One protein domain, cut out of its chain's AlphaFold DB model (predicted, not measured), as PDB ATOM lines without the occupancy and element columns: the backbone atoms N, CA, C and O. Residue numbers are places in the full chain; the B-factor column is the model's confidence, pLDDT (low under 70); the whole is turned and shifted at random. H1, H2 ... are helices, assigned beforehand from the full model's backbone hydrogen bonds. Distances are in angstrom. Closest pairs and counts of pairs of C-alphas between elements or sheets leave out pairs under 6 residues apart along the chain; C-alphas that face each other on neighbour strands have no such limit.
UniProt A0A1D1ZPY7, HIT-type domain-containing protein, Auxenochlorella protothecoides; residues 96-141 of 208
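AT A GLANCE: This is residues 96 to 141 of the 208 residues of the protein "HIT-type domain-containing protein" of Auxenochlorella protothecoides (UniProt A0A1D1ZPY7). Two helices of equal residue count, H1 and H2, slope away from each other like the arms of a wide, open V, and the loop of residues 111 to 123 folds back from the far end of H1 to the beginning of H2. A short third helix, H3, turns off at the far end of H2, where residues 132 to 137, of which 132 to 135 belong to H2, stick out. The printed part has 46 residues with three named helices, H1, H2 and H3 in that order, and no named strand; the class is all helix. The whole is loose, with a radius of gyration of the C-alphas of 12.1 A, and elongated, spanning 35 by 20 by 15 A.

IN THESE COORDINATES: Begin at Glu 96 and go on to C-alpha 99 at (-23.301, 48.885, 39.302), where H1 starts; it covers residues 99 to 110 and measures 16.3 A from first to last C-alpha. After it come residues 111 to 123 with no named element, though residues 119 to 121 are a short run of helix. Find C-alpha 124 at (-27.791, 42.298, 52.253); from there H2 runs through residues 124 to 135, 16.5 A from first to last C-alpha. H3 is residues 138 to 141, 5.5 A long, and ends at C-alpha 141 at (-10.383, 28.136, 44.123).

HOW THE PARTS SIT: Start with H1, which touches no helix: H1 and H2 are apart, and H1 and H3 are apart. Go on to H2, which is near H3. H2 and H3 are close but not clearly touching, with 2 pairs of C-alphas within 8 A; their closest C-alphas, those of Ala 133 and Val 139, are 6.1 A apart. The centres of H2 and H3 are 12.7 A apart. In the backbones of H1 and H2 you will find every O i to N i+4 pair within hydrogen-bond range, while H3 is too short for such a pair and has its 1 pair of O i to N i+3 within range.

THE WHOLE: Look for the two C-alphas farthest apart, those of Ala 111 and Ser 136, at 35.1 A. The C-alphas of Glu 96 and Arg 141, the first and last printed residues, are 17.7 A apart. The link from H1 to H2 is long, with 13 residues whose C-alphas lie 5 to 19 A from the mean of the C-alphas; the link from H2 to H3 is tight, with 2 residues. The printed part has no cut. In the B-factor column the mean pLDDT of the printed part is 85.2, and no printed residue is under 70.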
ATOM      1  N   GLU A  96     -23.527  38.941  41.004       75.56
ATOM      2  CA  GLU A  96     -22.817  40.144  40.546       75.56
ATOM      3  C   GLU A  96     -23.134  41.365  41.422       75.56
ATOM      4  O   GLU A  96     -24.277  41.594  41.823       75.56
ATOM      5  N   LEU A  97     -22.099  42.152  41.745       83.50
ATOM      6  CA  LEU A  97     -22.273  43.413  42.466       83.50
ATOM      7  C   LEU A  97     -23.065  44.386  41.600       83.50
ATOM      8  O   LEU A  97     -22.771  44.565  40.418       83.50
ATOM      9  N   SER A  98     -24.015  45.083  42.213       86.12
ATOM     10  CA  SER A  98     -24.749  46.134  41.528       86.12
ATOM     11  C   SER A  98     -23.800  47.237  41.055       86.12
ATOM     12  O   SER A  98     -22.847  47.629  41.740       86.12
ATOM     13  N   GLU A  99     -24.100  47.804  39.886       84.00
ATOM     14  CA  GLU A  99     -23.301  48.885  39.302       84.00
ATOM     15  C   GLU A  99     -23.196  50.097  40.252       84.00
ATOM     16  O   GLU A  99     -22.171  50.779  40.325       84.00
ATOM     17  N   ALA A 100     -24.241  50.334  41.052       84.25
ATOM     18  CA  ALA A 100     -24.259  51.365  42.081       84.25
ATOM     19  C   ALA A 100     -23.239  51.104  43.206       84.25
ATOM     20  O   ALA A 100     -22.585  52.046  43.668       84.25
ATOM     21  N   THR A 101     -23.083  49.851  43.642       87.56
ATOM     22  CA  THR A 101     -22.084  49.454  44.645       87.56
ATOM     23  C   THR A 101     -20.666  49.602  44.095       87.56
ATOM     24  O   THR A 101     -19.831  50.241  44.739       87.56
ATOM     25  N   ILE A 102     -20.413  49.145  42.863       88.75
ATOM     26  CA  ILE A 102     -19.104  49.279  42.202       88.75
ATOM     27  C   ILE A 102     -18.698  50.756  42.072       88.75
ATOM     28  O   ILE A 102     -17.599  51.141  42.476       88.75
ATOM     29  N   ARG A 103     -19.596  51.614  41.568       87.19
ATOM     30  CA  ARG A 103     -19.326  53.055  41.408       87.19
ATOM     31  C   ARG A 103     -19.009  53.739  42.737       87.19
ATOM     32  O   ARG A 103     -18.116  54.583  42.788       87.19
ATOM     33  N   ARG A 104     -19.709  53.374  43.818       86.81
ATOM     34  CA  ARG A 104     -19.475  53.931  45.162       86.81
ATOM     35  C   ARG A 104     -18.087  53.567  45.696       86.81
ATOM     36  O   ARG A 104     -17.393  54.449  46.198       86.81
ATOM     37  N   ILE A 105     -17.681  52.304  45.555       88.31
ATOM     38  CA  ILE A 105     -16.364  51.820  45.996       88.31
ATOM     39  C   ILE A 105     -15.245  52.521  45.206       88.31
ATOM     40  O   ILE A 105     -14.301  53.043  45.804       88.31
ATOM     41  N   LEU A 106     -15.372  52.607  43.877       87.31
ATOM     42  CA  LEU A 106     -14.371  53.254  43.018       87.31
ATOM     43  C   LEU A 106     -14.232  54.756  43.300       87.31
ATOM     44  O   LEU A 106     -13.113  55.251  43.411       87.31
ATOM     45  N   ALA A 107     -15.343  55.472  43.500       86.88
ATOM     46  CA  ALA A 107     -15.311  56.904  43.805       86.88
ATOM     47  C   ALA A 107     -14.544  57.219  45.105       86.88
ATOM     48  O   ALA A 107     -13.868  58.246  45.197       86.88
ATOM     49  N   ARG A 108     -14.608  56.332  46.109       85.69
ATOM     50  CA  ARG A 108     -13.845  56.475  47.361       85.69
ATOM     51  C   ARG A 108     -12.340  56.288  47.141       85.69
ATOM     52  O   ARG A 108     -11.554  57.036  47.721       85.69
ATOM     53  N   ALA A 109     -11.947  55.343  46.289       83.88
ATOM     54  CA  ALA A 109     -10.545  55.123  45.936       83.88
ATOM     55  C   ALA A 109      -9.969  56.288  45.107       83.88
ATOM     56  O   ALA A 109      -8.869  56.772  45.373       83.88
ATOM     57  N   GLU A 110     -10.737  56.818  44.149       83.12
ATOM     58  CA  GLU A 110     -10.331  57.970  43.328       83.12
ATOM     59  C   GLU A 110     -10.178  59.265  44.142       83.12
ATOM     60  O   GLU A 110      -9.334  60.105  43.824       83.12
ATOM     61  N   ALA A 111     -10.932  59.412  45.236       83.75
ATOM     62  CA  ALA A 111     -10.815  60.532  46.170       83.75
ATOM     63  C   ALA A 111      -9.540  60.492  47.047       83.75
ATOM     64  O   ALA A 111      -9.373  61.339  47.927       83.75
ATOM     65  N   GLY A 112      -8.633  59.536  46.810       78.00
ATOM     66  CA  GLY A 112      -7.376  59.377  47.544       78.00
ATOM     67  C   GLY A 112      -7.485  58.497  48.792       78.00
ATOM     68  O   GLY A 112      -6.580  58.528  49.627       78.00
ATOM     69  N   GLY A 113      -8.580  57.745  48.937       75.62
ATOM     70  CA  GLY A 113      -8.701  56.672  49.923       75.62
ATOM     71  C   GLY A 113      -8.047  55.373  49.441       75.62
ATOM     72  O   GLY A 113      -7.895  55.154  48.242       75.62
ATOM     73  N   GLU A 114      -7.675  54.499  50.378       76.38
ATOM     74  CA  GLU A 114      -7.293  53.117  50.057       76.38
ATOM     75  C   GLU A 114      -8.512  52.369  49.491       76.38
ATOM     76  O   GLU A 114      -9.648  52.608  49.922       76.38
ATOM     77  N   LEU A 115      -8.290  51.473  48.523       81.19
ATOM     78  CA  LEU A 115      -9.351  50.617  47.992       81.19
ATOM     79  C   LEU A 115      -9.651  49.506  49.003       81.19
ATOM     80  O   LEU A 115      -9.192  48.374  48.884       81.19
ATOM     81  N   GLU A 116     -10.423  49.862  50.018       83.75
ATOM     82  CA  GLU A 116     -10.964  48.943  51.010       83.75
ATOM     83  C   GLU A 116     -12.440  48.697  50.696       83.75
ATOM     84  O   GLU A 116     -13.151  49.638  50.346       83.75
ATOM     85  N   VAL A 117     -12.898  47.448  50.784       85.88
ATOM     86  CA  VAL A 117     -14.318  47.083  50.679       85.88
ATOM     87  C   VAL A 117     -14.751  46.604  52.054       85.88
ATOM     88  O   VAL A 117     -14.180  45.643  52.569       85.88
ATOM     89  N   VAL A 118     -15.727  47.285  52.648       87.38
ATOM     90  CA  VAL A 118     -16.280  46.931  53.960       87.38
ATOM     91  C   VAL A 118     -17.669  46.312  53.813       87.38
ATOM     92  O   VAL A 118     -18.322  46.463  52.781       87.38
ATOM     93  N   GLU A 119     -18.131  45.597  54.840       86.31
ATOM     94  CA  GLU A 119     -19.440  44.927  54.831       86.31
ATOM     95  C   GLU A 119     -20.584  45.921  54.575       86.31
ATOM     96  O   GLU A 119     -21.525  45.608  53.850       86.31
ATOM     97  N   GLU A 120     -20.470  47.152  55.082       86.69
ATOM     98  CA  GLU A 120     -21.468  48.208  54.886       86.69
ATOM     99  C   GLU A 120     -21.544  48.722  53.442       86.69
ATOM    100  O   GLU A 120     -22.514  49.392  53.074       86.69
ATOM    101  N   ASP A 121     -20.538  48.431  52.611       86.25
ATOM    102  CA  ASP A 121     -20.585  48.767  51.192       86.25
ATOM    103  C   ASP A 121     -21.475  47.800  50.406       86.25
ATOM    104  O   ASP A 121     -21.855  48.133  49.286       86.25
ATOM    105  N   LEU A 122     -21.817  46.635  50.957       89.00
ATOM    106  CA  LEU A 122     -22.592  45.598  50.285       89.00
ATOM    107  C   LEU A 122     -24.053  45.647  50.733       89.00
ATOM    108  O   LEU A 122     -24.380  45.843  51.903       89.00
ATOM    109  N   THR A 123     -24.969  45.441  49.794       89.56
ATOM    110  CA  THR A 123     -26.370  45.200  50.139       89.56
ATOM    111  C   THR A 123     -26.519  43.827  50.809       89.56
ATOM    112  O   THR A 123     -25.711  42.929  50.567       89.56
ATOM    113  N   PRO A 124     -27.580  43.595  51.606       88.88
ATOM    114  CA  PRO A 124     -27.791  42.298  52.253       88.88
ATOM    115  C   PRO A 124     -27.863  41.124  51.267       88.88
ATOM    116  O   PRO A 124     -27.455  40.016  51.600       88.88
ATOM    117  N   ALA A 125     -28.369  41.370  50.053       87.00
ATOM    118  CA  ALA A 125     -28.427  40.373  48.990       87.00
ATOM    119  C   ALA A 125     -27.032  40.068  48.412       87.00
ATOM    120  O   ALA A 125     -26.684  38.902  48.259       87.00
ATOM    121  N   GLU A 126     -26.214  41.095  48.158       88.81
ATOM    122  CA  GLU A 126     -24.828  40.934  47.690       88.81
ATOM    123  C   GLU A 126     -23.960  40.225  48.743       88.81
ATOM    124  O   GLU A 126     -23.193  39.321  48.415       88.81
ATOM    125  N   LEU A 127     -24.127  40.573  50.024       89.62
ATOM    126  CA  LEU A 127     -23.421  39.920  51.126       89.62
ATOM    127  C   LEU A 127     -23.840  38.449  51.284       89.62
ATOM    128  O   LEU A 127     -22.993  37.578  51.480       89.62
ATOM    129  N   ALA A 128     -25.136  38.153  51.160       89.19
ATOM    130  CA  ALA A 128     -25.633  36.779  51.186       89.19
ATOM    131  C   ALA A 128     -25.095  35.953  50.007       89.19
ATOM    132  O   ALA A 128     -24.702  34.804  50.204       89.19
ATOM    133  N   ALA A 129     -25.020  36.539  48.808       88.31
ATOM    134  CA  ALA A 129     -24.425  35.890  47.643       88.31
ATOM    135  C   ALA A 129     -22.924  35.617  47.845       88.31
ATOM    136  O   ALA A 129     -22.446  34.527  47.531       88.31
ATOM    137  N   PHE A 130     -22.194  36.557  48.451       87.94
ATOM    138  CA  PHE A 130     -20.797  36.352  48.827       87.94
ATOM    139  C   PHE A 130     -20.630  35.202  49.833       87.94
ATOM    140  O   PHE A 130     -19.780  34.334  49.639       87.94
ATOM    141  N   HIS A 131     -21.463  35.134  50.875       88.69
ATOM    142  CA  HIS A 131     -21.424  34.030  51.839       88.69
ATOM    143  C   HIS A 131     -21.770  32.679  51.202       88.69
ATOM    144  O   HIS A 131     -21.091  31.690  51.473       88.69
ATOM    145  N   ALA A 132     -22.751  32.634  50.299       89.06
ATOM    146  CA  ALA A 132     -23.053  31.426  49.536       89.06
ATOM    147  C   ALA A 132     -21.853  30.972  48.679       89.06
ATOM    148  O   ALA A 132     -21.572  29.776  48.596       89.06
ATOM    149  N   ALA A 133     -21.095  31.913  48.105       85.94
ATOM    150  CA  ALA A 133     -19.873  31.621  47.351       85.94
ATOM    151  C   ALA A 133     -18.705  31.124  48.233       85.94
ATOM    152  O   ALA A 133     -17.838  30.377  47.769       85.94
ATOM    153  N   LEU A 134     -18.669  31.512  49.516       87.12
ATOM    154  CA  LEU A 134     -17.737  30.937  50.494       87.12
ATOM    155  C   LEU A 134     -18.097  29.479  50.809       87.12
ATOM    156  O   LEU A 134     -17.205  28.635  50.897       87.12
ATOM    157  N   GLU A 135     -19.389  29.178  50.953       87.69
ATOM    158  CA  GLU A 135     -19.884  27.822  51.222       87.69
ATOM    159  C   GLU A 135     -19.710  26.880  50.021       87.69
ATOM    160  O   GLU A 135     -19.442  25.692  50.206       87.69
ATOM    161  N   SER A 136     -19.809  27.397  48.793       85.94
ATOM    162  CA  SER A 136     -19.659  26.620  47.553       85.94
ATOM    163  C   SER A 136     -18.204  26.293  47.178       85.94
ATOM    164  O   SER A 136     -17.964  25.653  46.152       85.94
ATOM    165  N   GLU A 137     -17.227  26.716  47.992       78.56
ATOM    166  CA  GLU A 137     -15.779  26.581  47.753       78.56
ATOM    167  C   GLU A 137     -15.280  27.295  46.476       78.56
ATOM    168  O   GLU A 137     -14.117  27.169  46.086       78.56
ATOM    169  N   GLU A 138     -16.125  28.093  45.822       81.38
ATOM    170  CA  GLU A 138     -15.780  28.835  44.609       81.38
ATOM    171  C   GLU A 138     -14.695  29.878  44.895       81.38
ATOM    172  O   GLU A 138     -13.668  29.920  44.212       81.38
ATOM    173  N   VAL A 139     -14.847  30.622  45.997       82.31
ATOM    174  CA  VAL A 139     -13.851  31.602  46.464       82.31
ATOM    175  C   VAL A 139     -12.526  30.924  46.831       82.31
ATOM    176  O   VAL A 139     -11.449  31.452  46.546       82.31
ATOM    177  N   GLY A 140     -12.581  29.715  47.399       81.94
ATOM    178  CA  GLY A 140     -11.393  28.938  47.763       81.94
ATOM    179  C   GLY A 140     -10.526  28.557  46.560       81.94
ATOM    180  O   GLY A 140      -9.309  28.467  46.683       81.94
ATOM    181  N   ARG A 141     -11.124  28.398  45.372       83.38
ATOM    182  CA  ARG A 141     -10.383  28.136  44.123       83.38
ATOM    183  C   ARG A 141      -9.690  29.379  43.568       83.38
ATOM    184  O   ARG A 141      -8.725  29.247  42.820       83.38
TER     185      ARG A 141